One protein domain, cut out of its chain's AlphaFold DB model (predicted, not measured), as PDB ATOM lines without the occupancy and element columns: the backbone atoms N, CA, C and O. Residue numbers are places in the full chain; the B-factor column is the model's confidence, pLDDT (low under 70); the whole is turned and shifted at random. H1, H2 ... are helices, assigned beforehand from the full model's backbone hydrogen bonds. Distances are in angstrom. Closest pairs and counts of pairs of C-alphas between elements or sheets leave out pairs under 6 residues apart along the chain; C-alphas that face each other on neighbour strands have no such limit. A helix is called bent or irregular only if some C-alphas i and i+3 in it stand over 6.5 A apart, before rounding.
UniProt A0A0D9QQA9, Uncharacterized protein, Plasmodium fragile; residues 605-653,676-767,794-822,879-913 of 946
ATOM      1  N   PRO A 605     255.707 248.966 365.606       72.81
ATOM      2  CA  PRO A 605     255.404 247.568 365.276       72.81
ATOM      3  C   PRO A 605     254.825 247.358 363.869       72.81
ATOM      4  O   PRO A 605     255.178 246.395 363.190       72.81
ATOM      5  N   LYS A 606     254.028 248.303 363.351       79.25
ATOM      6  CA  LYS A 606     253.471 248.233 361.981       79.25
ATOM      7  C   LYS A 606     254.552 248.278 360.895       79.25
ATOM      8  O   LYS A 606     254.381 247.689 359.833       79.25
ATOM      9  N   GLN A 607     255.696 248.923 361.152       81.81
ATOM     10  CA  GLN A 607     256.852 248.838 360.250       81.81
ATOM     11  C   GLN A 607     257.473 247.438 360.249       81.81
ATOM     12  O   GLN A 607     258.001 247.014 359.222       81.81
ATOM     13  N   ILE A 608     257.405 246.725 361.376       80.00
ATOM     14  CA  ILE A 608     257.912 245.360 361.514       80.00
ATOM     15  C   ILE A 608     256.982 244.395 360.778       80.00
ATOM     16  O   ILE A 608     257.453 243.696 359.887       80.00
ATOM     17  N   ALA A 609     255.670 244.447 361.042       80.62
ATOM     18  CA  ALA A 609     254.655 243.657 360.334       80.62
ATOM     19  C   ALA A 609     254.741 243.824 358.802       80.62
ATOM     20  O   ALA A 609     254.746 242.837 358.062       80.62
ATOM     21  N   PHE A 610     254.925 245.057 358.318       84.31
ATOM     22  CA  PHE A 610     255.161 245.321 356.899       84.31
ATOM     23  C   PHE A 610     256.423 244.634 356.368       84.31
ATOM     24  O   PHE A 610     256.405 244.058 355.280       84.31
ATOM     25  N   LEU A 611     257.525 244.680 357.125       85.75
ATOM     26  CA  LEU A 611     258.761 243.989 356.765       85.75
ATOM     27  C   LEU A 611     258.581 242.467 356.776       85.75
ATOM     28  O   LEU A 611     259.128 241.827 355.883       85.75
ATOM     29  N   GLU A 612     257.787 241.895 357.689       83.19
ATOM     30  CA  GLU A 612     257.428 240.468 357.665       83.19
ATOM     31  C   GLU A 612     256.748 240.095 356.342       83.19
ATOM     32  O   GLU A 612     257.210 239.197 355.641       83.19
ATOM     33  N   VAL A 613     255.700 240.835 355.952       84.25
ATOM     34  CA  VAL A 613     254.976 240.623 354.685       84.25
ATOM     35  C   VAL A 613     255.907 240.793 353.479       84.25
ATOM     36  O   VAL A 613     255.862 239.994 352.543       84.25
ATOM     37  N   CYS A 614     256.791 241.796 353.505       85.38
ATOM     38  CA  CYS A 614     257.772 242.005 352.444       85.38
ATOM     39  C   CYS A 614     258.801 240.868 352.359       85.38
ATOM     40  O   CYS A 614     259.154 240.466 351.253       85.38
ATOM     41  N   PHE A 615     259.286 240.333 353.485       82.56
ATOM     42  CA  PHE A 615     260.220 239.205 353.483       82.56
ATOM     43  C   PHE A 615     259.550 237.912 353.008       82.56
ATOM     44  O   PHE A 615     260.140 237.227 352.177       82.56
ATOM     45  N   SER A 616     258.314 237.622 353.426       80.88
ATOM     46  CA  SER A 616     257.546 236.480 352.910       80.88
ATOM     47  C   SER A 616     257.342 236.564 351.394       80.88
ATOM     48  O   SER A 616     257.674 235.625 350.676       80.88
ATOM     49  N   HIS A 617     256.906 237.716 350.871       80.12
ATOM     50  CA  HIS A 617     256.697 237.890 349.428       80.12
ATOM     51  C   HIS A 617     258.022 237.910 348.633       80.12
ATOM     52  O   HIS A 617     258.080 237.406 347.509       80.12
ATOM     53  N   LEU A 618     259.118 238.437 349.205       78.00
ATOM     54  CA  LEU A 618     260.460 238.296 348.622       78.00
ATOM     55  C   LEU A 618     260.882 236.828 348.533       78.00
ATOM     56  O   LEU A 618     261.496 236.438 347.544       78.00
ATOM     57  N   VAL A 619     260.587 236.038 349.566       74.94
ATOM     58  CA  VAL A 619     260.872 234.603 349.619       74.94
ATOM     59  C   VAL A 619     260.052 233.858 348.563       74.94
ATOM     60  O   VAL A 619     260.637 233.104 347.791       74.94
ATOM     61  N   GLU A 620     258.752 234.130 348.436       73.00
ATOM     62  CA  GLU A 620     257.873 233.550 347.407       73.00
ATOM     63  C   GLU A 620     258.337 233.873 345.969       73.00
ATOM     64  O   GLU A 620     258.511 232.961 345.157       73.00
ATOM     65  N   GLU A 621     258.651 235.137 345.647       67.25
ATOM     66  CA  GLU A 621     259.229 235.493 344.337       67.25
ATOM     67  C   GLU A 621     260.639 234.892 344.134       67.25
ATOM     68  O   GLU A 621     261.032 234.566 343.005       67.25
ATOM     69  N   LYS A 622     261.417 234.692 345.211       63.53
ATOM     70  CA  LYS A 622     262.745 234.054 345.151       63.53
ATOM     71  C   LYS A 622     262.691 232.550 344.936       63.53
ATOM     72  O   LYS A 622     263.528 232.048 344.184       63.53
ATOM     73  N   TYR A 623     261.704 231.856 345.499       55.47
ATOM     74  CA  TYR A 623     261.418 230.450 345.203       55.47
ATOM     75  C   TYR A 623     261.210 230.229 343.690       55.47
ATOM     76  O   TYR A 623     261.652 229.210 343.164       55.47
ATOM     77  N   LEU A 624     260.638 231.215 342.984       39.75
ATOM     78  CA  LEU A 624     260.474 231.223 341.523       39.75
ATOM     79  C   LEU A 624     261.709 231.707 340.736       39.75
ATOM     80  O   LEU A 624     261.892 231.293 339.593       39.75
ATOM     81  N   THR A 625     262.578 232.559 341.302       49.84
ATOM     82  CA  THR A 625     263.830 232.949 340.607       49.84
ATOM     83  C   THR A 625     264.930 231.890 340.718       49.84
ATOM     84  O   THR A 625     265.829 231.847 339.881       49.84
ATOM     85  N   PHE A 626     264.896 231.063 341.765       55.34
ATOM     86  CA  PHE A 626     265.913 230.061 342.067       55.34
ATOM     87  C   PHE A 626     265.265 228.678 342.252       55.34
ATOM     88  O   PHE A 626     265.095 228.191 343.371       55.34
ATOM     89  N   ASN A 627     264.985 228.007 341.127       59.34
ATOM     90  CA  ASN A 627     264.334 226.685 341.017       59.34
ATOM     91  C   ASN A 627     264.998 225.523 341.801       59.34
ATOM     92  O   ASN A 627     264.522 224.392 341.762       59.34
ATOM     93  N   LEU A 628     266.103 225.773 342.508       69.56
ATOM     94  CA  LEU A 628     266.832 224.811 343.336       69.56
ATOM     95  C   LEU A 628     266.450 224.868 344.825       69.56
ATOM     96  O   LEU A 628     267.050 224.158 345.625       69.56
ATOM     97  N   ALA A 629     265.466 225.673 345.232       70.69
ATOM     98  CA  ALA A 629     265.197 225.947 346.646       70.69
ATOM     99  C   ALA A 629     264.954 224.695 347.530       70.69
ATOM    100  O   ALA A 629     265.537 224.587 348.609       70.69
ATOM    101  N   GLN A 630     264.172 223.709 347.063       74.56
ATOM    102  CA  GLN A 630     263.979 222.428 347.773       74.56
ATOM    103  C   GLN A 630     265.289 221.628 347.901       74.56
ATOM    104  O   GLN A 630     265.542 220.971 348.915       74.56
ATOM    105  N   VAL A 631     266.150 221.710 346.883       76.69
ATOM    106  CA  VAL A 631     267.484 221.104 346.888       76.69
ATOM    107  C   VAL A 631     268.384 221.828 347.889       76.69
ATOM    108  O   VAL A 631     269.037 221.173 348.693       76.69
ATOM    109  N   TYR A 632     268.369 223.162 347.916       82.88
ATOM    110  CA  TYR A 632     269.133 223.972 348.867       82.88
ATOM    111  C   TYR A 632     268.720 223.703 350.321       82.88
ATOM    112  O   TYR A 632     269.583 223.463 351.163       82.88
ATOM    113  N   HIS A 633     267.418 223.619 350.610       81.25
ATOM    114  CA  HIS A 633     266.920 223.221 351.930       81.25
ATOM    115  C   HIS A 633     267.364 221.794 352.311       81.25
ATOM    116  O   HIS A 633     267.764 221.540 353.449       81.25
ATOM    117  N   SER A 634     267.384 220.867 351.346       80.56
ATOM    118  CA  SER A 634     267.878 219.497 351.553       80.56
ATOM    119  C   SER A 634     269.395 219.438 351.787       80.56
ATOM    120  O   SER A 634     269.869 218.616 352.572       80.56
ATOM    121  N   LEU A 635     270.169 220.315 351.141       81.19
ATOM    122  CA  LEU A 635     271.616 220.449 351.332       81.19
ATOM    123  C   LEU A 635     271.965 221.072 352.690       81.19
ATOM    124  O   LEU A 635     272.873 220.581 353.361       81.19
ATOM    125  N   TYR A 636     271.214 222.085 353.127       84.00
ATOM    126  CA  TYR A 636     271.322 222.642 354.475       84.00
ATOM    127  C   TYR A 636     270.939 221.611 355.547       84.00
ATOM    128  O   TYR A 636     271.709 221.377 356.476       84.00
ATOM    129  N   LYS A 637     269.824 220.884 355.382       82.19
ATOM    130  CA  LYS A 637     269.481 219.771 356.285       82.19
ATOM    131  C   LYS A 637     270.603 218.728 356.345       82.19
ATOM    132  O   LYS A 637     270.961 218.306 357.441       82.19
ATOM    133  N   ARG A 638     271.231 218.376 355.215       79.44
ATOM    134  CA  ARG A 638     272.413 217.491 355.186       79.44
ATOM    135  C   ARG A 638     273.657 218.085 355.859       79.44
ATOM    136  O   ARG A 638     274.444 217.309 356.383       79.44
ATOM    137  N   PHE A 639     273.843 219.409 355.882       79.44
ATOM    138  CA  PHE A 639     274.887 220.048 356.695       79.44
ATOM    139  C   PHE A 639     274.631 219.803 358.186       79.44
ATOM    140  O   PHE A 639     275.485 219.233 358.862       79.44
ATOM    141  N   VAL A 640     273.435 220.142 358.676       77.94
ATOM    142  CA  VAL A 640     273.058 219.979 360.092       77.94
ATOM    143  C   VAL A 640     273.182 218.516 360.540       77.94
ATOM    144  O   VAL A 640     273.859 218.225 361.522       77.94
ATOM    145  N   HIS A 641     272.640 217.571 359.766       74.38
ATOM    146  CA  HIS A 641     272.699 216.137 360.086       74.38
ATOM    147  C   HIS A 641     274.100 215.509 359.923       74.38
ATOM    148  O   HIS A 641     274.292 214.358 360.301       74.38
ATOM    149  N   SER A 642     275.087 216.224 359.364       66.00
ATOM    150  CA  SER A 642     276.461 215.710 359.218       66.00
ATOM    151  C   SER A 642     277.344 215.912 360.454       66.00
ATOM    152  O   SER A 642     278.503 215.503 360.441       66.00
ATOM    153  N   GLY A 643     276.840 216.579 361.499       60.34
ATOM    154  CA  GLY A 643     277.629 216.944 362.680       60.34
ATOM    155  C   GLY A 643     278.615 218.097 362.449       60.34
ATOM    156  O   GLY A 643     279.302 218.500 363.383       60.34
ATOM    157  N   MET A 644     278.665 218.687 361.247       62.06
ATOM    158  CA  MET A 644     279.512 219.850 360.931       62.06
ATOM    159  C   MET A 644     279.252 221.060 361.841       62.06
ATOM    160  O   MET A 644     280.190 221.789 362.162       62.06
ATOM    161  N   CYS A 645     278.012 221.249 362.303       55.72
ATOM    162  CA  CYS A 645     277.653 222.267 363.296       55.72
ATOM    163  C   CYS A 645     278.275 222.031 364.687       55.72
ATOM    164  O   CYS A 645     278.392 222.981 365.450       55.72
ATOM    165  N   MET A 646     278.715 220.806 364.996       49.84
ATOM    166  CA  MET A 646     279.375 220.432 366.258       49.84
ATOM    167  C   MET A 646     280.911 220.388 366.139       49.84
ATOM    168  O   MET A 646     281.603 220.000 367.078       49.84
ATOM    169  N   SER A 647     281.473 220.754 364.981       49.84
ATOM    170  CA  SER A 647     282.925 220.781 364.769       49.84
ATOM    171  C   SER A 647     283.584 221.900 365.586       49.84
ATOM    172  O   SER A 647     283.185 223.056 365.432       49.84
ATOM    173  N   PRO A 648     284.660 221.641 366.357       42.62
ATOM    174  CA  PRO A 648     285.344 222.684 367.117       42.62
ATOM    175  C   PRO A 648     286.149 223.688 366.265       42.62
ATOM    176  O   PRO A 648     286.725 224.627 366.801       42.62
ATOM    177  N   GLN A 649     286.169 223.545 364.931       42.97
ATOM    178  CA  GLN A 649     286.589 224.629 364.022       42.97
ATOM    179  C   GLN A 649     285.474 225.656 363.747       42.97
ATOM    180  O   GLN A 649     285.753 226.724 363.205       42.97
ATOM    181  N   TYR A 650     284.226 225.341 364.110       41.19
ATOM    182  CA  TYR A 650     283.051 226.204 363.960       41.19
ATOM    183  C   TYR A 650     282.282 226.425 365.275       41.19
ATOM    184  O   TYR A 650     281.366 227.249 365.289       41.19
ATOM    185  N   SER A 651     282.648 225.751 366.374       35.72
ATOM    186  CA  SER A 651     282.118 226.032 367.710       35.72
ATOM    187  C   SER A 651     282.541 227.429 368.159       35.72
ATOM    188  O   SER A 651     283.734 227.712 368.305       35.72
ATOM    189  N   ILE A 652     281.571 228.300 368.409       38.53
ATOM    190  CA  ILE A 652     281.831 229.630 368.952       38.53
ATOM    191  C   ILE A 652     282.021 229.467 370.462       38.53
ATOM    192  O   ILE A 652     281.069 229.200 371.189       38.53
ATOM    193  N   HIS A 653     283.263 229.585 370.938       31.42
ATOM    194  CA  HIS A 653     283.518 229.684 372.374       31.42
ATOM    195  C   HIS A 653     283.026 231.042 372.876       31.42
ATOM    196  O   HIS A 653     283.559 232.080 372.474       31.42
ATOM    197  N   ALA A 676     288.943 215.212 357.926       51.81
ATOM    198  CA  ALA A 676     288.473 214.081 357.131       51.81
ATOM    199  C   ALA A 676     286.959 214.162 356.869       51.81
ATOM    200  O   ALA A 676     286.529 214.035 355.721       51.81
ATOM    201  N   VAL A 677     286.153 214.450 357.898       55.62
ATOM    202  CA  VAL A 677     284.705 214.690 357.763       55.62
ATOM    203  C   VAL A 677     284.437 215.911 356.884       55.62
ATOM    204  O   VAL A 677     283.613 215.829 355.970       55.62
ATOM    205  N   ARG A 678     285.187 217.006 357.079       59.34
ATOM    206  CA  ARG A 678     285.108 218.205 356.235       59.34
ATOM    207  C   ARG A 678     285.390 217.877 354.766       59.34
ATOM    208  O   ARG A 678     284.560 218.187 353.917       59.34
ATOM    209  N   SER A 679     286.491 217.183 354.465       61.47
ATOM    210  CA  SER A 679     286.842 216.795 353.092       61.47
ATOM    211  C   SER A 679     285.800 215.861 352.461       61.47
ATOM    212  O   SER A 679     285.415 216.057 351.310       61.47
ATOM    213  N   GLN A 680     285.266 214.890 353.212       64.44
ATOM    214  CA  GLN A 680     284.198 214.016 352.716       64.44
ATOM    215  C   GLN A 680     282.889 214.768 352.438       64.44
ATOM    216  O   GLN A 680     282.201 214.442 351.470       64.44
ATOM    217  N   TYR A 681     282.518 215.741 353.275       71.38
ATOM    218  CA  TYR A 681     281.340 216.578 353.045       71.38
ATOM    219  C   TYR A 681     281.545 217.489 351.831       71.38
ATOM    220  O   TYR A 681     280.694 217.508 350.946       71.38
ATOM    221  N   GLU A 682     282.692 218.163 351.728       71.44
ATOM    222  CA  GLU A 682     283.039 219.004 350.578       71.44
ATOM    223  C   GLU A 682     283.016 218.203 349.271       71.44
ATOM    224  O   GLU A 682     282.315 218.596 348.346       71.44
ATOM    225  N   GLN A 683     283.647 217.025 349.207       71.94
ATOM    226  CA  GLN A 683     283.593 216.156 348.020       71.94
ATOM    227  C   GLN A 683     282.166 215.697 347.665       71.94
ATOM    228  O   GLN A 683     281.837 215.551 346.486       71.94
ATOM    229  N   LYS A 684     281.298 215.460 348.662       77.00
ATOM    230  CA  LYS A 684     279.877 215.140 348.431       77.00
ATOM    231  C   LYS A 684     279.115 216.360 347.901       77.00
ATOM    232  O   LYS A 684     278.303 216.205 346.991       77.00
ATOM    233  N   MET A 685     279.401 217.558 348.413       76.81
ATOM    234  CA  MET A 685     278.815 218.816 347.940       76.81
ATOM    235  C   MET A 685     279.282 219.174 346.527       76.81
ATOM    236  O   MET A 685     278.438 219.500 345.700       76.81
ATOM    237  N   GLU A 686     280.575 219.035 346.212       77.31
ATOM    238  CA  GLU A 686     281.103 219.224 344.853       77.31
ATOM    239  C   GLU A 686     280.393 218.298 343.858       77.31
ATOM    240  O   GLU A 686     279.886 218.771 342.847       77.31
ATOM    241  N   LYS A 687     280.251 217.002 344.175       79.00
ATOM    242  CA  LYS A 687     279.531 216.046 343.313       79.00
ATOM    243  C   LYS A 687     278.058 216.413 343.112       79.00
ATOM    244  O   LYS A 687     277.558 216.304 341.996       79.00
ATOM    245  N   ILE A 688     277.359 216.866 344.159       79.94
ATOM    246  CA  ILE A 688     275.959 217.303 344.036       79.94
ATOM    247  C   ILE A 688     275.861 218.592 343.208       79.94
ATOM    248  O   ILE A 688     274.995 218.692 342.345       79.94
ATOM    249  N   PHE A 689     276.746 219.565 343.423       80.88
ATOM    250  CA  PHE A 689     276.739 220.823 342.682       80.88
ATOM    251  C   PHE A 689     277.120 220.644 341.202       80.88
ATOM    252  O   PHE A 689     276.433 221.209 340.351       80.88
ATOM    253  N   SER A 690     278.097 219.791 340.868       75.56
ATOM    254  CA  SER A 690     278.377 219.393 339.478       75.56
ATOM    255  C   SER A 690     277.163 218.731 338.824       75.56
ATOM    256  O   SER A 690     276.728 219.176 337.764       75.56
ATOM    257  N   TYR A 691     276.537 217.759 339.498       78.50
ATOM    258  CA  TYR A 691     275.328 217.096 338.997       78.50
ATOM    259  C   TYR A 691     274.172 218.079 338.747       78.50
ATOM    260  O   TYR A 691     273.440 217.940 337.769       78.50
ATOM    261  N   LEU A 692     274.003 219.100 339.596       76.19
ATOM    262  CA  LEU A 692     273.013 220.158 339.374       76.19
ATOM    263  C   LEU A 692     273.391 221.058 338.188       76.19
ATOM    264  O   LEU A 692     272.521 221.369 337.376       76.19
ATOM    265  N   LYS A 693     274.667 221.439 338.046       74.25
ATOM    266  CA  LYS A 693     275.154 222.228 336.903       74.25
ATOM    267  C   LYS A 693     274.897 221.505 335.576       74.25
ATOM    268  O   LYS A 693     274.387 222.111 334.635       74.25
ATOM    269  N   GLU A 694     275.196 220.209 335.530       73.75
ATOM    270  CA  GLU A 694     274.962 219.327 334.383       73.75
ATOM    271  C   GLU A 694     273.464 219.153 334.095       73.75
ATOM    272  O   GLU A 694     273.005 219.473 332.998       73.75
ATOM    273  N   ARG A 695     272.677 218.706 335.086       73.50
ATOM    274  CA  ARG A 695     271.254 218.361 334.917       73.50
ATOM    275  C   ARG A 695     270.368 219.552 334.543       73.50
ATOM    276  O   ARG A 695     269.367 219.357 333.859       73.50
ATOM    277  N   TYR A 696     270.717 220.758 334.987       67.19
ATOM    278  CA  TYR A 696     269.991 221.989 334.653       67.19
ATOM    279  C   TYR A 696     270.639 222.785 333.504       67.19
ATOM    280  O   TYR A 696     270.222 223.909 333.242       67.19
ATOM    281  N   TYR A 697     271.628 222.212 332.802       56.81
ATOM    282  CA  TYR A 697     272.325 222.827 331.663       56.81
ATOM    283  C   TYR A 697     272.907 224.227 331.946       56.81
ATOM    284  O   TYR A 697     273.006 225.055 331.040       56.81
ATOM    285  N   LEU A 698     273.341 224.482 333.187       64.38
ATOM    286  CA  LEU A 698     273.902 225.760 333.648       64.38
ATOM    287  C   LEU A 698     275.350 225.921 333.154       64.38
ATOM    288  O   LEU A 698     276.317 225.877 333.922       64.38
ATOM    289  N   LYS A 699     275.504 226.007 331.829       53.78
ATOM    290  CA  LYS A 699     276.796 225.968 331.138       53.78
ATOM    291  C   LYS A 699     277.505 227.320 331.134       53.78
ATOM    292  O   LYS A 699     278.730 227.330 331.197       53.78
ATOM    293  N   ARG A 700     276.782 228.443 331.076       54.69
ATOM    294  CA  ARG A 700     277.382 229.785 331.102       54.69
ATOM    295  C   ARG A 700     277.440 230.306 332.528       54.69
ATOM    296  O   ARG A 700     276.526 230.119 333.326       54.69
ATOM    297  N   GLU A 701     278.476 231.083 332.824       55.44
ATOM    298  CA  GLU A 701     278.615 231.757 334.121       55.44
ATOM    299  C   GLU A 701     277.502 232.786 334.405       55.44
ATOM    300  O   GLU A 701     277.306 233.178 335.555       55.44
ATOM    301  N   GLN A 702     276.776 233.194 333.360       55.69
ATOM    302  CA  GLN A 702     275.630 234.103 333.394       55.69
ATOM    303  C   GLN A 702     274.324 233.376 333.788       55.69
ATOM    304  O   GLN A 702     273.453 233.982 334.408       55.69
ATOM    305  N   ASP A 703     274.215 232.067 333.516       52.00
ATOM    306  CA  ASP A 703     273.047 231.235 333.867       52.00
ATOM    307  C   ASP A 703     272.977 230.966 335.385       52.00
ATOM    308  O   ASP A 703     271.930 230.636 335.938       52.00
ATOM    309  N   MET A 704     274.113 231.121 336.072       59.66
ATOM    310  CA  MET A 704     274.315 230.816 337.493       59.66
ATOM    311  C   MET A 704     273.683 231.830 338.463       59.66
ATOM    312  O   MET A 704     273.755 231.620 339.671       59.66
ATOM    313  N   GLY A 705     273.056 232.899 337.960       62.09
ATOM    314  CA  GLY A 705     272.356 233.910 338.756       62.09
ATOM    315  C   GLY A 705     273.179 235.164 339.076       62.09
ATOM    316  O   GLY A 705     274.410 235.153 339.121       62.09
ATOM    317  N   ASP A 706     272.478 236.280 339.306       66.88
ATOM    318  CA  ASP A 706     273.111 237.559 339.636       66.88
ATOM    319  C   ASP A 706     273.522 237.645 341.117       66.88
ATOM    320  O   ASP A 706     272.710 237.872 342.020       66.88
ATOM    321  N   ILE A 707     274.833 237.557 341.340       74.50
ATOM    322  CA  ILE A 707     275.477 237.729 342.645       74.50
ATOM    323  C   ILE A 707     275.218 239.143 343.207       74.50
ATOM    324  O   ILE A 707     275.142 239.304 344.426       74.50
ATOM    325  N   SER A 708     275.013 240.168 342.365       75.38
ATOM    326  CA  SER A 708     274.694 241.524 342.832       75.38
ATOM    327  C   SER A 708     273.377 241.538 343.619       75.38
ATOM    328  O   SER A 708     273.353 241.996 344.764       75.38
ATOM    329  N   THR A 709     272.328 240.906 343.089       76.56
ATOM    330  CA  THR A 709     271.028 240.732 343.746       76.56
ATOM    331  C   THR A 709     271.171 239.974 345.068       76.56
ATOM    332  O   THR A 709     270.580 240.377 346.070       76.56
ATOM    333  N   CYS A 710     272.014 238.938 345.130       79.56
ATOM    334  CA  CYS A 710     272.327 238.255 346.391       79.56
ATOM    335  C   CYS A 710     273.003 239.185 347.415       79.56
ATOM    336  O   CYS A 710     272.608 239.186 348.578       79.56
ATOM    337  N   THR A 711     273.965 240.025 347.008       81.12
ATOM    338  CA  THR A 711     274.595 240.997 347.927       81.12
ATOM    339  C   THR A 711     273.635 242.094 348.398       81.12
ATOM    340  O   THR A 711     273.696 242.496 349.559       81.12
ATOM    341  N   ILE A 712     272.710 242.544 347.541       81.88
ATOM    342  CA  ILE A 712     271.668 243.518 347.899       81.88
ATOM    343  C   ILE A 712     270.716 242.919 348.943       81.88
ATOM    344  O   ILE A 712     270.413 243.572 349.942       81.88
ATOM    345  N   LEU A 713     270.290 241.667 348.753       83.75
ATOM    346  CA  LEU A 713     269.427 240.976 349.710       83.75
ATOM    347  C   LEU A 713     270.139 240.704 351.040       83.75
ATOM    348  O   LEU A 713     269.552 240.975 352.079       83.75
ATOM    349  N   LEU A 714     271.410 240.276 351.044       85.75
ATOM    350  CA  LEU A 714     272.176 240.110 352.291       85.75
ATOM    351  C   LEU A 714     272.300 241.422 353.084       85.75
ATOM    352  O   LEU A 714     272.203 241.398 354.307       85.75
ATOM    353  N   ASN A 715     272.452 242.568 352.411       86.06
ATOM    354  CA  ASN A 715     272.444 243.886 353.054       86.06
ATOM    355  C   ASN A 715     271.072 244.196 353.694       86.06
ATOM    356  O   ASN A 715     271.004 244.631 354.843       86.06
ATOM    357  N   ILE A 716     269.969 243.908 352.990       84.88
ATOM    358  CA  ILE A 716     268.602 244.079 353.513       84.88
ATOM    359  C   ILE A 716     268.333 243.136 354.699       84.88
ATOM    360  O   ILE A 716     267.822 243.597 355.718       84.88
ATOM    361  N   CYS A 717     268.736 241.865 354.623       86.25
ATOM    362  CA  CYS A 717     268.657 240.931 355.746       86.25
ATOM    363  C   CYS A 717     269.467 241.447 356.945       86.25
ATOM    364  O   CYS A 717     268.909 241.626 358.023       86.25
ATOM    365  N   GLN A 718     270.752 241.784 356.757       87.19
ATOM    366  CA  GLN A 718     271.613 242.309 357.824       87.19
ATOM    367  C   GLN A 718     270.996 243.536 358.516       87.19
ATOM    368  O   GLN A 718     271.027 243.634 359.742       87.19
ATOM    369  N   LYS A 719     270.417 244.462 357.741       85.75
ATOM    370  CA  LYS A 719     269.811 245.711 358.229       85.75
ATOM    371  C   LYS A 719     268.662 245.493 359.226       85.75
ATOM    372  O   LYS A 719     268.454 246.363 360.072       85.75
ATOM    373  N   PHE A 720     267.918 244.390 359.122       85.75
ATOM    374  CA  PHE A 720     266.699 244.162 359.912       85.75
ATOM    375  C   PHE A 720     266.726 242.926 360.816       85.75
ATOM    376  O   PHE A 720     265.953 242.895 361.768       85.75
ATOM    377  N   LEU A 721     267.609 241.954 360.559       86.12
ATOM    378  CA  LEU A 721     267.646 240.642 361.219       86.12
ATOM    379  C   LEU A 721     267.499 240.711 362.745       86.12
ATOM    380  O   LEU A 721     266.563 240.129 363.278       86.12
ATOM    381  N   LEU A 722     268.375 241.451 363.435       84.44
ATOM    382  CA  LEU A 722     268.358 241.538 364.900       84.44
ATOM    383  C   LEU A 722     267.020 242.085 365.429       84.44
ATOM    384  O   LEU A 722     266.443 241.513 366.343       84.44
ATOM    385  N   ASN A 723     266.488 243.142 364.810       81.88
ATOM    386  CA  ASN A 723     265.219 243.752 365.221       81.88
ATOM    387  C   ASN A 723     264.020 242.816 364.994       81.88
ATOM    388  O   ASN A 723     263.073 242.841 365.771       81.88
ATOM    389  N   LEU A 724     264.045 242.007 363.929       82.38
ATOM    390  CA  LEU A 724     262.990 241.031 363.644       82.38
ATOM    391  C   LEU A 724     263.041 239.844 364.611       82.38
ATOM    392  O   LEU A 724     262.000 239.459 365.127       82.38
ATOM    393  N   LEU A 725     264.236 239.320 364.910       81.94
ATOM    394  CA  LEU A 725     264.413 238.253 365.901       81.94
ATOM    395  C   LEU A 725     263.965 238.705 367.305       81.94
ATOM    396  O   LEU A 725     263.178 238.014 367.945       81.94
ATOM    397  N   LEU A 726     264.395 239.893 367.751       80.31
ATOM    398  CA  LEU A 726     263.989 240.459 369.046       80.31
ATOM    399  C   LEU A 726     262.473 240.717 369.120       80.31
ATOM    400  O   LEU A 726     261.860 240.430 370.146       80.31
ATOM    401  N   TYR A 727     261.847 241.209 368.042       76.81
ATOM    402  CA  TYR A 727     260.394 241.414 368.008       76.81
ATOM    403  C   TYR A 727     259.612 240.100 368.111       76.81
ATOM    404  O   TYR A 727     258.671 240.022 368.897       76.81
ATOM    405  N   SER A 728     260.000 239.067 367.353       74.00
ATOM    406  CA  SER A 728     259.354 237.750 367.425       74.00
ATOM    407  C   SER A 728     259.445 237.151 368.831       74.00
ATOM    408  O   SER A 728     258.431 236.689 369.350       74.00
ATOM    409  N   PHE A 729     260.612 237.253 369.474       73.12
ATOM    410  CA  PHE A 729     260.827 236.796 370.848       73.12
ATOM    411  C   PHE A 729     259.918 237.516 371.863       73.12
ATOM    412  O   PHE A 729     259.169 236.863 372.587       73.12
ATOM    413  N   HIS A 730     259.902 238.858 371.881       67.75
ATOM    414  CA  HIS A 730     259.020 239.615 372.786       67.75
ATOM    415  C   HIS A 730     257.531 239.326 372.545       67.75
ATOM    416  O   HIS A 730     256.758 239.212 373.496       67.75
ATOM    417  N   ARG A 731     257.115 239.221 371.277       67.94
ATOM    418  CA  ARG A 731     255.706 239.062 370.907       67.94
ATOM    419  C   ARG A 731     255.121 237.746 371.413       67.94
ATOM    420  O   ARG A 731     254.010 237.758 371.934       67.94
ATOM    421  N   GLU A 732     255.851 236.640 371.284       59.47
ATOM    422  CA  GLU A 732     255.355 235.326 371.716       59.47
ATOM    423  C   GLU A 732     255.356 235.176 373.246       59.47
ATOM    424  O   GLU A 732     254.444 234.551 373.782       59.47
ATOM    425  N   HIS A 733     256.264 235.852 373.965       56.50
ATOM    426  CA  HIS A 733     256.193 235.963 375.430       56.50
ATOM    427  C   HIS A 733     254.989 236.780 375.939       56.50
ATOM    428  O   HIS A 733     254.509 236.524 377.042       56.50
ATOM    429  N   LEU A 734     254.484 237.742 375.157       50.53
ATOM    430  CA  LEU A 734     253.282 238.519 375.495       50.53
ATOM    431  C   LEU A 734     251.984 237.785 375.115       50.53
ATOM    432  O   LEU A 734     250.996 237.841 375.848       50.53
ATOM    433  N   SER A 735     251.956 237.084 373.977       45.97
ATOM    434  CA  SER A 735     250.749 236.419 373.475       45.97
ATOM    435  C   SER A 735     250.629 234.961 373.934       45.97
ATOM    436  O   SER A 735     250.753 234.038 373.128       45.97
ATOM    437  N   GLY A 736     250.280 234.745 375.208       42.00
ATOM    438  CA  GLY A 736     249.985 233.422 375.796       42.00
ATOM    439  C   GLY A 736     248.750 232.682 375.236       42.00
ATOM    440  O   GLY A 736     248.194 231.818 375.906       42.00
ATOM    441  N   TYR A 737     248.293 233.025 374.027       32.66
ATOM    442  CA  TYR A 737     247.210 232.367 373.293       32.66
ATOM    443  C   TYR A 737     247.676 232.035 371.872       32.66
ATOM    444  O   TYR A 737     247.981 232.920 371.074       32.66
ATOM    445  N   GLY A 738     247.713 230.742 371.546       37.09
ATOM    446  CA  GLY A 738     248.317 230.244 370.312       37.09
ATOM    447  C   GLY A 738     247.583 230.652 369.029       37.09
ATOM    448  O   GLY A 738     246.573 230.050 368.660       37.09
ATOM    449  N   HIS A 739     248.160 231.597 368.281       35.12
ATOM    450  CA  HIS A 739     247.930 231.747 366.842       35.12
ATOM    451  C   HIS A 739     249.221 232.149 366.118       35.12
ATOM    452  O   HIS A 739     249.689 233.282 366.215       35.12
ATOM    453  N   LEU A 740     249.808 231.199 365.380       43.28
ATOM    454  CA  LEU A 740     251.129 231.350 364.769       43.28
ATOM    455  C   LEU A 740     251.163 232.482 363.731       43.28
ATOM    456  O   LEU A 740     250.573 232.366 362.654       43.28
ATOM    457  N   ARG A 741     251.979 233.509 363.992       43.91
ATOM    458  CA  ARG A 741     252.583 234.366 362.954       43.91
ATOM    459  C   ARG A 741     254.034 234.751 363.274       43.91
ATOM    460  O   ARG A 741     254.425 235.896 363.088       43.91
ATOM    461  N   CYS A 742     254.870 233.765 363.604       49.94
ATOM    462  CA  CYS A 742     256.339 233.896 363.613       49.94
ATOM    463  C   CYS A 742     256.953 234.010 362.188       49.94
ATOM    464  O   CYS A 742     258.033 233.498 361.891       49.94
ATOM    465  N   GLY A 743     256.205 234.589 361.244       60.22
ATOM    466  CA  GLY A 743     256.421 234.412 359.810       60.22
ATOM    467  C   GLY A 743     257.589 235.220 359.255       60.22
ATOM    468  O   GLY A 743     258.348 234.701 358.440       60.22
ATOM    469  N   GLY A 744     257.763 236.471 359.688       65.12
ATOM    470  CA  GLY A 744     258.770 237.362 359.116       65.12
ATOM    471  C   GLY A 744     260.190 236.972 359.489       65.12
ATOM    472  O   GLY A 744     261.057 236.898 358.620       65.12
ATOM    473  N   ALA A 745     260.436 236.675 360.764       72.19
ATOM    474  CA  ALA A 745     261.746 236.223 361.214       72.19
ATOM    475  C   ALA A 745     262.123 234.862 360.598       72.19
ATOM    476  O   ALA A 745     263.233 234.721 360.081       72.19
ATOM    477  N   ALA A 746     261.187 233.905 360.536       76.94
ATOM    478  CA  ALA A 746     261.389 232.645 359.819       76.94
ATOM    479  C   ALA A 746     261.716 232.874 358.329       76.94
ATOM    480  O   ALA A 746     262.709 232.339 357.836       76.94
ATOM    481  N   ALA A 747     260.966 233.737 357.633       76.38
ATOM    482  CA  ALA A 747     261.223 234.084 356.234       76.38
ATOM    483  C   ALA A 747     262.598 234.750 356.024       76.38
ATOM    484  O   ALA A 747     263.271 234.466 355.032       76.38
ATOM    485  N   VAL A 748     263.071 235.590 356.954       82.88
ATOM    486  CA  VAL A 748     264.436 236.149 356.898       82.88
ATOM    487  C   VAL A 748     265.495 235.057 357.051       82.88
ATOM    488  O   VAL A 748     266.477 235.061 356.306       82.88
ATOM    489  N   LEU A 749     265.319 234.125 357.991       86.38
ATOM    490  CA  LEU A 749     266.262 233.025 358.214       86.38
ATOM    491  C   LEU A 749     266.309 232.081 357.000       86.38
ATOM    492  O   LEU A 749     267.399 231.776 356.512       86.38
ATOM    493  N   ASP A 750     265.154 231.717 356.436       83.38
ATOM    494  CA  ASP A 750     265.053 230.942 355.193       83.38
ATOM    495  C   ASP A 750     265.692 231.671 354.000       83.38
ATOM    496  O   ASP A 750     266.414 231.056 353.208       83.38
ATOM    497  N   LEU A 751     265.501 232.990 353.881       85.31
ATOM    498  CA  LEU A 751     266.123 233.798 352.830       85.31
ATOM    499  C   LEU A 751     267.653 233.838 352.976       85.31
ATOM    500  O   LEU A 751     268.368 233.691 351.983       85.31
ATOM    501  N   ILE A 752     268.175 233.977 354.200       87.88
ATOM    502  CA  ILE A 752     269.618 233.908 354.489       87.88
ATOM    503  C   ILE A 752     270.168 232.514 354.150       87.88
ATOM    504  O   ILE A 752     271.173 232.416 353.441       87.88
ATOM    505  N   GLN A 753     269.499 231.443 354.592       88.56
ATOM    506  CA  GLN A 753     269.845 230.050 354.284       88.56
ATOM    507  C   GLN A 753     269.897 229.815 352.771       88.56
ATOM    508  O   GLN A 753     270.876 229.265 352.256       88.56
ATOM    509  N   HIS A 754     268.873 230.265 352.044       85.44
ATOM    510  CA  HIS A 754     268.791 230.134 350.597       85.44
ATOM    511  C   HIS A 754     269.929 230.896 349.903       85.44
ATOM    512  O   HIS A 754     270.649 230.303 349.099       85.44
ATOM    513  N   ILE A 755     270.141 232.179 350.224       85.50
ATOM    514  CA  ILE A 755     271.187 232.991 349.579       85.50
ATOM    515  C   ILE A 755     272.584 232.432 349.875       85.50
ATOM    516  O   ILE A 755     273.410 232.364 348.969       85.50
ATOM    517  N   CYS A 756     272.857 231.979 351.100       87.25
ATOM    518  CA  CYS A 756     274.156 231.394 351.435       87.25
ATOM    519  C   CYS A 756     274.371 230.047 350.728       87.25
ATOM    520  O   CYS A 756     275.456 229.802 350.203       87.25
ATOM    521  N   THR A 757     273.334 229.208 350.617       85.75
ATOM    522  CA  THR A 757     273.417 227.954 349.846       85.75
ATOM    523  C   THR A 757     273.623 228.224 348.352       85.75
ATOM    524  O   THR A 757     274.408 227.533 347.703       85.75
ATOM    525  N   HIS A 758     272.986 229.266 347.809       84.75
ATOM    526  CA  HIS A 758     273.190 229.706 346.432       84.75
ATOM    527  C   HIS A 758     274.617 230.225 346.200       84.75
ATOM    528  O   HIS A 758     275.278 229.782 345.267       84.75
ATOM    529  N   LEU A 759     275.151 231.087 347.073       84.56
ATOM    530  CA  LEU A 759     276.538 231.566 346.970       84.56
ATOM    531  C   LEU A 759     277.561 230.422 347.079       84.56
ATOM    532  O   LEU A 759     278.576 230.449 346.384       84.56
ATOM    533  N   HIS A 760     277.275 229.403 347.895       84.50
ATOM    534  CA  HIS A 760     278.070 228.175 347.981       84.50
ATOM    535  C   HIS A 760     278.004 227.349 346.681       84.50
ATOM    536  O   HIS A 760     279.042 226.912 346.188       84.50
ATOM    537  N   PHE A 761     276.819 227.201 346.075       82.25
ATOM    538  CA  PHE A 761     276.664 226.592 344.749       82.25
ATOM    539  C   PHE A 761     277.438 227.365 343.671       82.25
ATOM    540  O   PHE A 761     278.145 226.749 342.869       82.25
ATOM    541  N   VAL A 762     277.362 228.701 343.674       79.50
ATOM    542  CA  VAL A 762     278.069 229.547 342.706       79.50
ATOM    543  C   VAL A 762     279.582 229.364 342.836       79.50
ATOM    544  O   VAL A 762     280.208 228.938 341.870       79.50
ATOM    545  N   ILE A 763     280.172 229.599 344.017       78.62
ATOM    546  CA  ILE A 763     281.638 229.563 344.190       78.62
ATOM    547  C   ILE A 763     282.255 228.174 343.948       78.62
ATOM    548  O   ILE A 763     283.422 228.079 343.570       78.62
ATOM    549  N   VAL A 764     281.490 227.092 344.142       76.81
ATOM    550  CA  VAL A 764     281.946 225.729 343.828       76.81
ATOM    551  C   VAL A 764     281.803 225.412 342.337       76.81
ATOM    552  O   VAL A 764     282.694 224.782 341.769       76.81
ATOM    553  N   SER A 765     280.734 225.858 341.670       73.44
ATOM    554  CA  SER A 765     280.448 225.451 340.281       73.44
ATOM    555  C   SER A 765     281.041 226.391 339.211       73.44
ATOM    556  O   SER A 765     281.068 226.029 338.029       73.44
ATOM    557  N   THR A 766     281.604 227.543 339.606       68.38
ATOM    558  CA  THR A 766     282.491 228.400 338.777       68.38
ATOM    559  C   THR A 766     283.943 227.891 338.700       68.38
ATOM    560  O   THR A 766     284.837 228.608 338.259       68.38
ATOM    561  N   ARG A 767     284.219 226.644 339.115       48.50
ATOM    562  CA  ARG A 767     285.562 226.020 339.099       48.50
ATOM    563  C   ARG A 767     286.190 225.857 337.699       48.50
ATOM    564  O   ARG A 767     287.356 225.515 337.620       48.50
ATOM    565  N   ARG A 794     283.034 240.811 339.957       70.00
ATOM    566  CA  ARG A 794     282.584 239.605 340.666       70.00
ATOM    567  C   ARG A 794     283.330 239.387 341.985       70.00
ATOM    568  O   ARG A 794     282.713 239.092 343.005       70.00
ATOM    569  N   ARG A 795     284.651 239.629 342.004       75.88
ATOM    570  CA  ARG A 795     285.455 239.575 343.238       75.88
ATOM    571  C   ARG A 795     284.928 240.533 344.315       75.88
ATOM    572  O   ARG A 795     284.763 240.120 345.457       75.88
ATOM    573  N   LYS A 796     284.607 241.783 343.955       78.62
ATOM    574  CA  LYS A 796     284.069 242.786 344.899       78.62
ATOM    575  C   LYS A 796     282.703 242.383 345.459       78.62
ATOM    576  O   LYS A 796     282.405 242.696 346.606       78.62
ATOM    577  N   GLN A 797     281.882 241.680 344.676       80.94
ATOM    578  CA  GLN A 797     280.598 241.152 345.145       80.94
ATOM    579  C   GLN A 797     280.797 240.052 346.202       80.94
ATOM    580  O   GLN A 797     280.142 240.093 347.240       80.94
ATOM    581  N   PHE A 798     281.755 239.134 346.019       83.00
ATOM    582  CA  PHE A 798     282.113 238.173 347.071       83.00
ATOM    583  C   PHE A 798     282.749 238.843 348.304       83.00
ATOM    584  O   PHE A 798     282.411 238.480 349.427       83.00
ATOM    585  N   GLU A 799     283.589 239.871 348.127       83.12
ATOM    586  CA  GLU A 799     284.124 240.673 349.242       83.12
ATOM    587  C   GLU A 799     282.996 241.350 350.055       83.12
ATOM    588  O   GLU A 799     283.037 241.343 351.285       83.12
ATOM    589  N   LEU A 800     281.943 241.857 349.397       85.19
ATOM    590  CA  LEU A 800     280.737 242.377 350.061       85.19
ATOM    591  C   LEU A 800     279.914 241.269 350.739       85.19
ATOM    592  O   LEU A 800     279.481 241.451 351.875       85.19
ATOM    593  N   ALA A 801     279.732 240.115 350.090       84.44
ATOM    594  CA  ALA A 801     279.016 238.975 350.665       84.44
ATOM    595  C   ALA A 801     279.680 238.464 351.958       84.44
ATOM    596  O   ALA A 801     278.981 238.184 352.928       84.44
ATOM    597  N   LEU A 802     281.017 238.419 352.008       85.44
ATOM    598  CA  LEU A 802     281.780 238.074 353.215       85.44
ATOM    599  C   LEU A 802     281.577 239.086 354.356       85.44
ATOM    600  O   LEU A 802     281.491 238.689 355.518       85.44
ATOM    601  N   VAL A 803     281.485 240.383 354.043       86.62
ATOM    602  CA  VAL A 803     281.198 241.429 355.041       86.62
ATOM    603  C   VAL A 803     279.773 241.289 355.578       86.62
ATOM    604  O   VAL A 803     279.586 241.251 356.793       86.62
ATOM    605  N   TYR A 804     278.773 241.165 354.701       87.69
ATOM    606  CA  TYR A 804     277.377 241.023 355.123       87.69
ATOM    607  C   TYR A 804     277.131 239.706 355.874       87.69
ATOM    608  O   TYR A 804     276.462 239.722 356.901       87.69
ATOM    609  N   GLY A 805     277.738 238.595 355.440       82.19
ATOM    610  CA  GLY A 805     277.680 237.304 356.132       82.19
ATOM    611  C   GLY A 805     278.264 237.356 357.547       82.19
ATOM    612  O   GLY A 805     277.622 236.895 358.487       82.19
ATOM    613  N   ARG A 806     279.427 238.004 357.737       85.25
ATOM    614  CA  ARG A 806     280.006 238.224 359.077       85.25
ATOM    615  C   ARG A 806     279.083 239.050 359.977       85.25
ATOM    616  O   ARG A 806     278.940 238.739 361.155       85.25
ATOM    617  N   ASN A 807     278.473 240.101 359.437       85.00
ATOM    618  CA  ASN A 807     277.573 240.958 360.207       85.00
ATOM    619  C   ASN A 807     276.252 240.241 360.547       85.00
ATOM    620  O   ASN A 807     275.727 240.428 361.636       85.00
ATOM    621  N   ILE A 808     275.740 239.395 359.645       87.31
ATOM    622  CA  ILE A 808     274.586 238.514 359.890       87.31
ATOM    623  C   ILE A 808     274.888 237.539 361.032       87.31
ATOM    624  O   ILE A 808     274.096 237.461 361.965       87.31
ATOM    625  N   VAL A 809     276.052 236.879 361.009       87.12
ATOM    626  CA  VAL A 809     276.533 236.039 362.120       87.12
ATOM    627  C   VAL A 809     276.570 236.845 363.419       87.12
ATOM    628  O   VAL A 809     275.939 236.444 364.382       87.12
ATOM    629  N   SER A 810     277.180 238.034 363.427       83.81
ATOM    630  CA  SER A 810     277.235 238.897 364.621       83.81
ATOM    631  C   SER A 810     275.864 239.376 365.127       83.81
ATOM    632  O   SER A 810     275.746 239.711 366.301       83.81
ATOM    633  N   HIS A 811     274.841 239.446 364.270       83.88
ATOM    634  CA  HIS A 811     273.464 239.772 364.664       83.88
ATOM    635  C   HIS A 811     272.706 238.541 365.197       83.88
ATOM    636  O   HIS A 811     271.841 238.697 366.051       83.88
ATOM    637  N   MET A 812     273.023 237.333 364.715       85.69
ATOM    638  CA  MET A 812     272.519 236.070 365.275       85.69
ATOM    639  C   MET A 812     273.133 235.807 366.655       85.69
ATOM    640  O   MET A 812     272.404 235.536 367.599       85.69
ATOM    641  N   ASP A 813     274.450 235.970 366.769       82.31
ATOM    642  CA  ASP A 813     275.249 235.869 367.996       82.31
ATOM    643  C   ASP A 813     274.690 236.810 369.081       82.31
ATOM    644  O   ASP A 813     274.285 236.363 370.149       82.31
ATOM    645  N   ALA A 814     274.502 238.095 368.748       82.06
ATOM    646  CA  ALA A 814     273.919 239.084 369.656       82.06
ATOM    647  C   ALA A 814     272.464 238.788 370.072       82.06
ATOM    648  O   ALA A 814     272.070 239.183 371.167       82.06
ATOM    649  N   TYR A 815     271.666 238.118 369.230       84.50
ATOM    650  CA  TYR A 815     270.319 237.655 369.594       84.50
ATOM    651  C   TYR A 815     270.382 236.477 370.574       84.50
ATOM    652  O   TYR A 815     269.709 236.512 371.600       84.50
ATOM    653  N   VAL A 816     271.229 235.481 370.294       82.44
ATOM    654  CA  VAL A 816     271.447 234.307 371.154       82.44
ATOM    655  C   VAL A 816     271.949 234.742 372.539       82.44
ATOM    656  O   VAL A 816     271.316 234.411 373.538       82.44
ATOM    657  N   ASP A 817     272.974 235.601 372.600       77.50
ATOM    658  CA  ASP A 817     273.461 236.242 373.835       77.50
ATOM    659  C   ASP A 817     272.353 236.988 374.600       77.50
ATOM    660  O   ASP A 817     272.396 237.099 375.826       77.50
ATOM    661  N   SER A 818     271.393 237.592 373.894       77.00
ATOM    662  CA  SER A 818     270.276 238.324 374.502       77.00
ATOM    663  C   SER A 818     269.260 237.366 375.122       77.00
ATOM    664  O   SER A 818     268.906 237.520 376.290       77.00
ATOM    665  N   VAL A 819     268.823 236.359 374.366       76.50
ATOM    666  CA  VAL A 819     267.828 235.372 374.807       76.50
ATOM    667  C   VAL A 819     268.371 234.512 375.952       76.50
ATOM    668  O   VAL A 819     267.680 234.313 376.949       76.50
ATOM    669  N   GLU A 820     269.636 234.083 375.889       77.56
ATOM    670  CA  GLU A 820     270.273 233.343 376.987       77.56
ATOM    671  C   GLU A 820     270.354 234.171 378.280       77.56
ATOM    672  O   GLU A 820     270.102 233.638 379.360       77.56
ATOM    673  N   ARG A 821     270.620 235.484 378.193       74.06
ATOM    674  CA  ARG A 821     270.577 236.381 379.364       74.06
ATOM    675  C   ARG A 821     269.161 236.579 379.906       74.06
ATOM    676  O   ARG A 821     269.003 236.626 381.123       74.06
ATOM    677  N   ALA A 822     268.141 236.650 379.048       69.62
ATOM    678  CA  ALA A 822     266.746 236.721 379.487       69.62
ATOM    679  C   ALA A 822     266.348 235.466 380.288       69.62
ATOM    680  O   ALA A 822     265.892 235.581 381.425       69.62
ATOM    681  N   ASN A 879     263.284 228.428 367.617       67.06
ATOM    682  CA  ASN A 879     264.221 227.495 368.228       67.06
ATOM    683  C   ASN A 879     265.689 227.965 368.140       67.06
ATOM    684  O   ASN A 879     266.255 228.049 367.041       67.06
ATOM    685  N   ILE A 880     266.310 228.250 369.290       72.69
ATOM    686  CA  ILE A 880     267.639 228.887 369.375       72.69
ATOM    687  C   ILE A 880     268.693 228.048 368.636       72.69
ATOM    688  O   ILE A 880     269.594 228.573 367.969       72.69
ATOM    689  N   GLN A 881     268.548 226.722 368.675       75.44
ATOM    690  CA  GLN A 881     269.441 225.792 367.996       75.44
ATOM    691  C   GLN A 881     269.327 225.878 366.461       75.44
ATOM    692  O   GLN A 881     270.330 225.672 365.779       75.44
ATOM    693  N   ASN A 882     268.180 226.269 365.891       78.88
ATOM    694  CA  ASN A 882     268.068 226.565 364.454       78.88
ATOM    695  C   ASN A 882     268.824 227.843 364.061       78.88
ATOM    696  O   ASN A 882     269.478 227.858 363.014       78.88
ATOM    697  N   VAL A 883     268.799 228.886 364.901       81.19
ATOM    698  CA  VAL A 883     269.584 230.114 364.677       81.19
ATOM    699  C   VAL A 883     271.082 229.802 364.750       81.19
ATOM    700  O   VAL A 883     271.826 230.165 363.838       81.19
ATOM    701  N   ARG A 884     271.517 229.035 365.761       79.88
ATOM    702  CA  ARG A 884     272.896 228.525 365.876       79.88
ATOM    703  C   ARG A 884     273.300 227.683 364.657       79.88
ATOM    704  O   ARG A 884     274.337 227.945 364.051       79.88
ATOM    705  N   HIS A 885     272.478 226.722 364.229       83.69
ATOM    706  CA  HIS A 885     272.738 225.907 363.033       83.69
ATOM    707  C   HIS A 885     272.936 226.757 361.768       83.69
ATOM    708  O   HIS A 885     273.877 226.507 361.005       83.69
ATOM    709  N   LEU A 886     272.108 227.787 361.565       86.50
ATOM    710  CA  LEU A 886     272.253 228.694 360.430       86.50
ATOM    711  C   LEU A 886     273.509 229.564 360.568       86.50
ATOM    712  O   LEU A 886     274.245 229.717 359.596       86.50
ATOM    713  N   MET A 887     273.815 230.059 361.766       86.44
ATOM    714  CA  MET A 887     275.028 230.824 362.060       86.44
ATOM    715  C   MET A 887     276.312 230.028 361.750       86.44
ATOM    716  O   MET A 887     277.213 230.543 361.075       86.44
ATOM    717  N   HIS A 888     276.381 228.749 362.141       81.94
ATOM    718  CA  HIS A 888     277.484 227.858 361.764       81.94
ATOM    719  C   HIS A 888     277.540 227.629 360.242       81.94
ATOM    720  O   HIS A 888     278.629 227.616 359.668       81.94
ATOM    721  N   TYR A 889     276.393 227.504 359.562       86.38
ATOM    722  CA  TYR A 889     276.348 227.333 358.105       86.38
ATOM    723  C   TYR A 889     276.812 228.578 357.336       86.38
ATOM    724  O   TYR A 889     277.630 228.465 356.425       86.38
ATOM    725  N   VAL A 890     276.359 229.776 357.726       86.12
ATOM    726  CA  VAL A 890     276.822 231.054 357.152       86.12
ATOM    727  C   VAL A 890     278.333 231.203 357.357       86.12
ATOM    728  O   VAL A 890     279.047 231.580 356.425       86.12
ATOM    729  N   THR A 891     278.841 230.834 358.537       82.75
ATOM    730  CA  THR A 891     280.280 230.833 358.851       82.75
ATOM    731  C   THR A 891     281.059 229.856 357.961       82.75
ATOM    732  O   THR A 891     282.063 230.245 357.362       82.75
ATOM    733  N   TYR A 892     280.577 228.620 357.800       84.81
ATOM    734  CA  TYR A 892     281.158 227.618 356.899       84.81
ATOM    735  C   TYR A 892     281.198 228.109 355.439       84.81
ATOM    736  O   TYR A 892     282.253 228.058 354.802       84.81
ATOM    737  N   VAL A 893     280.093 228.658 354.918       84.00
ATOM    738  CA  VAL A 893     280.024 229.200 353.547       84.00
ATOM    739  C   VAL A 893     280.987 230.378 353.365       84.00
ATOM    740  O   VAL A 893     281.693 230.438 352.358       84.00
ATOM    741  N   CYS A 894     281.087 231.284 354.344       84.31
ATOM    742  CA  CYS A 894     282.048 232.389 354.301       84.31
ATOM    743  C   CYS A 894     283.507 231.897 354.285       84.31
ATOM    744  O   CYS A 894     284.335 232.460 353.565       84.31
ATOM    745  N   SER A 895     283.829 230.832 355.025       80.44
ATOM    746  CA  SER A 895     285.154 230.200 354.973       80.44
ATOM    747  C   SER A 895     285.428 229.560 353.609       80.44
ATOM    748  O   SER A 895     286.483 229.812 353.032       80.44
ATOM    749  N   CYS A 896     284.461 228.840 353.028       79.69
ATOM    750  CA  CYS A 896     284.588 228.261 351.684       79.69
ATOM    751  C   CYS A 896     284.823 229.331 350.603       79.69
ATOM    752  O   CYS A 896     285.669 229.150 349.727       79.69
ATOM    753  N   ILE A 897     284.107 230.461 350.672       81.50
ATOM    754  CA  ILE A 897     284.291 231.593 349.750       81.50
ATOM    755  C   ILE A 897     285.701 232.183 349.895       81.50
ATOM    756  O   ILE A 897     286.384 232.377 348.888       81.50
ATOM    757  N   ARG A 898     286.166 232.415 351.131       80.56
ATOM    758  CA  ARG A 898     287.509 232.950 351.403       80.56
ATOM    759  C   ARG A 898     288.611 232.019 350.894       80.56
ATOM    760  O   ARG A 898     289.437 232.441 350.095       80.56
ATOM    761  N   GLU A 899     288.576 230.741 351.269       79.12
ATOM    762  CA  GLU A 899     289.586 229.755 350.859       79.12
ATOM    763  C   GLU A 899     289.683 229.590 349.332       79.12
ATOM    764  O   GLU A 899     290.768 229.338 348.810       79.12
ATOM    765  N   ARG A 900     288.571 229.747 348.596       75.62
ATOM    766  CA  ARG A 900     288.581 229.766 347.121       75.62
ATOM    767  C   ARG A 900     289.189 231.060 346.575       75.62
ATOM    768  O   ARG A 900     290.016 230.998 345.672       75.62
ATOM    769  N   MET A 901     288.822 232.218 347.128       74.81
ATOM    770  CA  MET A 901     289.369 233.520 346.717       74.81
ATOM    771  C   MET A 901     290.880 233.652 346.957       74.81
ATOM    772  O   MET A 901     291.552 234.334 346.178       74.81
ATOM    773  N   ASP A 902     291.399 233.010 348.005       73.00
ATOM    774  CA  ASP A 902     292.813 233.065 348.383       73.00
ATOM    775  C   ASP A 902     293.676 232.111 347.528       73.00
ATOM    776  O   ASP A 902     294.776 232.488 347.115       73.00
ATOM    777  N   LYS A 903     293.162 230.925 347.154       69.56
ATOM    778  CA  LYS A 903     293.840 229.992 346.221       69.56
ATOM    779  C   LYS A 903     294.155 230.649 344.869       69.56
ATOM    780  O   LYS A 903     295.323 230.699 344.479       69.56
ATOM    781  N   PHE A 904     293.170 231.341 344.284       58.12
ATOM    782  CA  PHE A 904     293.341 232.138 343.060       58.12
ATOM    783  C   PHE A 904     294.364 233.292 343.170       58.12
ATOM    784  O   PHE A 904     294.763 233.857 342.146       58.12
ATOM    785  N   GLN A 905     294.792 233.692 344.378       53.81
ATOM    786  CA  GLN A 905     295.935 234.600 344.546       53.81
ATOM    787  C   GLN A 905     297.269 233.846 344.577       53.81
ATOM    788  O   GLN A 905     298.227 234.311 343.959       53.81
ATOM    789  N   GLY A 906     297.327 232.684 345.235       45.88
ATOM    790  CA  GLY A 906     298.514 231.827 345.270       45.88
ATOM    791  C   GLY A 906     298.955 231.377 343.875       45.88
ATOM    792  O   GLY A 906     300.114 231.571 343.506       45.88
ATOM    793  N   GLU A 907     298.025 230.872 343.061       43.12
ATOM    794  CA  GLU A 907     298.297 230.411 341.690       43.12
ATOM    795  C   GLU A 907     298.873 231.533 340.803       43.12
ATOM    796  O   GLU A 907     299.881 231.339 340.118       43.12
ATOM    797  N   LYS A 908     298.322 232.754 340.885       44.38
ATOM    798  CA  LYS A 908     298.802 233.920 340.110       44.38
ATOM    799  C   LYS A 908     300.155 234.477 340.563       44.38
ATOM    800  O   LYS A 908     300.784 235.211 339.797       44.38
ATOM    801  N   ILE A 909     300.606 234.141 341.769       40.38
ATOM    802  CA  ILE A 909     301.960 234.448 342.251       40.38
ATOM    803  C   ILE A 909     302.924 233.337 341.814       40.38
ATOM    804  O   ILE A 909     303.981 233.629 341.255       40.38
ATOM    805  N   CYS A 910     302.532 232.069 341.972       35.03
ATOM    806  CA  CYS A 910     303.351 230.912 341.606       35.03
ATOM    807  C   CYS A 910     303.646 230.858 340.093       35.03
ATOM    808  O   CYS A 910     304.801 230.718 339.689       35.03
ATOM    809  N   GLY A 911     302.636 231.110 339.249       32.75
ATOM    810  CA  GLY A 911     302.758 231.131 337.784       32.75
ATOM    811  C   GLY A 911     303.676 232.221 337.206       32.75
ATOM    812  O   GLY A 911     303.961 232.205 336.009       32.75
ATOM    813  N   LYS A 912     304.172 233.159 338.027       33.50
ATOM    814  CA  LYS A 912     305.228 234.115 337.642       33.50
ATOM    815  C   LYS A 912     306.613 233.772 338.204       33.50
ATOM    816  O   LYS A 912     307.589 234.370 337.761       33.50
ATOM    817  N   GLY A 913     306.722 232.819 339.132       30.47
ATOM    818  CA  GLY A 913     307.987 232.449 339.778       30.47
ATOM    819  C   GLY A 913     308.910 231.578 338.918       30.47
ATOM    820  O   GLY A 913     310.120 231.761 338.939       30.47
TER     821      GLY A 913
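What this domain is: This is residues 605 to 653, 676 to 767, 794 to 822 and 879 to 913 of the 946 residues of an uncharacterized protein of Plasmodium fragile (UniProt A0A0D9QQA9). The longest helix, H7, runs along one side of a bundle with H6, the arms H4a and H4b of a bent helix, and H5 at the core; H2 and H3 cross H5 on the side away from H4a and H6, and H1 packs beside one end of H5. Residues 902 to 913 of H7 stick out. The printed part has 205 residues with seven named helices, H1 to H7 in order, and no named strand: all helix. It is compact, with a radius of gyration of the C-alphas of 18.0 A, yet elongated, 65 by 38 by 29 A.

Where its parts are: H7, residues 880 to 913, spans 50.2 A, ending at C-alpha 913 (307.987, 232.449, 339.778). H6, residues 794 to 822, spans 42.0 A; H5, residues 743 to 765, 32.2 A. H1, residues 605 to 625, begins at C-alpha 605 (255.404, 247.568, 365.276). H2 is residues 629 to 640, H3 residues 676 to 695. H4, residues 707 to 734, assigned as one helix by its hydrogen bonds, is bent: C-alphas 719 and 722 are 8.0 A apart, between arms H4a, 707 to 719, and H4b, 722 to 734.

How they stand to each other: H7 touches H6, closest C-alphas Val 809 and Met 887, 5.4 A. The hub H5 touches H7, closest C-alphas His 760 and Val 893, 6.0 A. H4a touches H6, closest C-alphas Gln 718 and Ile 808, 5.2 A. H4b and H5 form a hairpin. H2 stands about perpendicular to H5, at 88 degrees, and H3 at 86 degrees. Every O i to N i+4 pair is within hydrogen-bond range except in H1 (16 of 17) and H7 (26 of 30).

The domain as a whole: Three cuts leave gaps of 22.4 A from C-alpha 653 to 676, 14.0 A from 767 to 794 and 14.8 A from 822 to 879. The link H3 to H4 is long. Mean pLDDT of the printed part is 71.6; residues 730 to 744 and 903 to 913 are among those under 70.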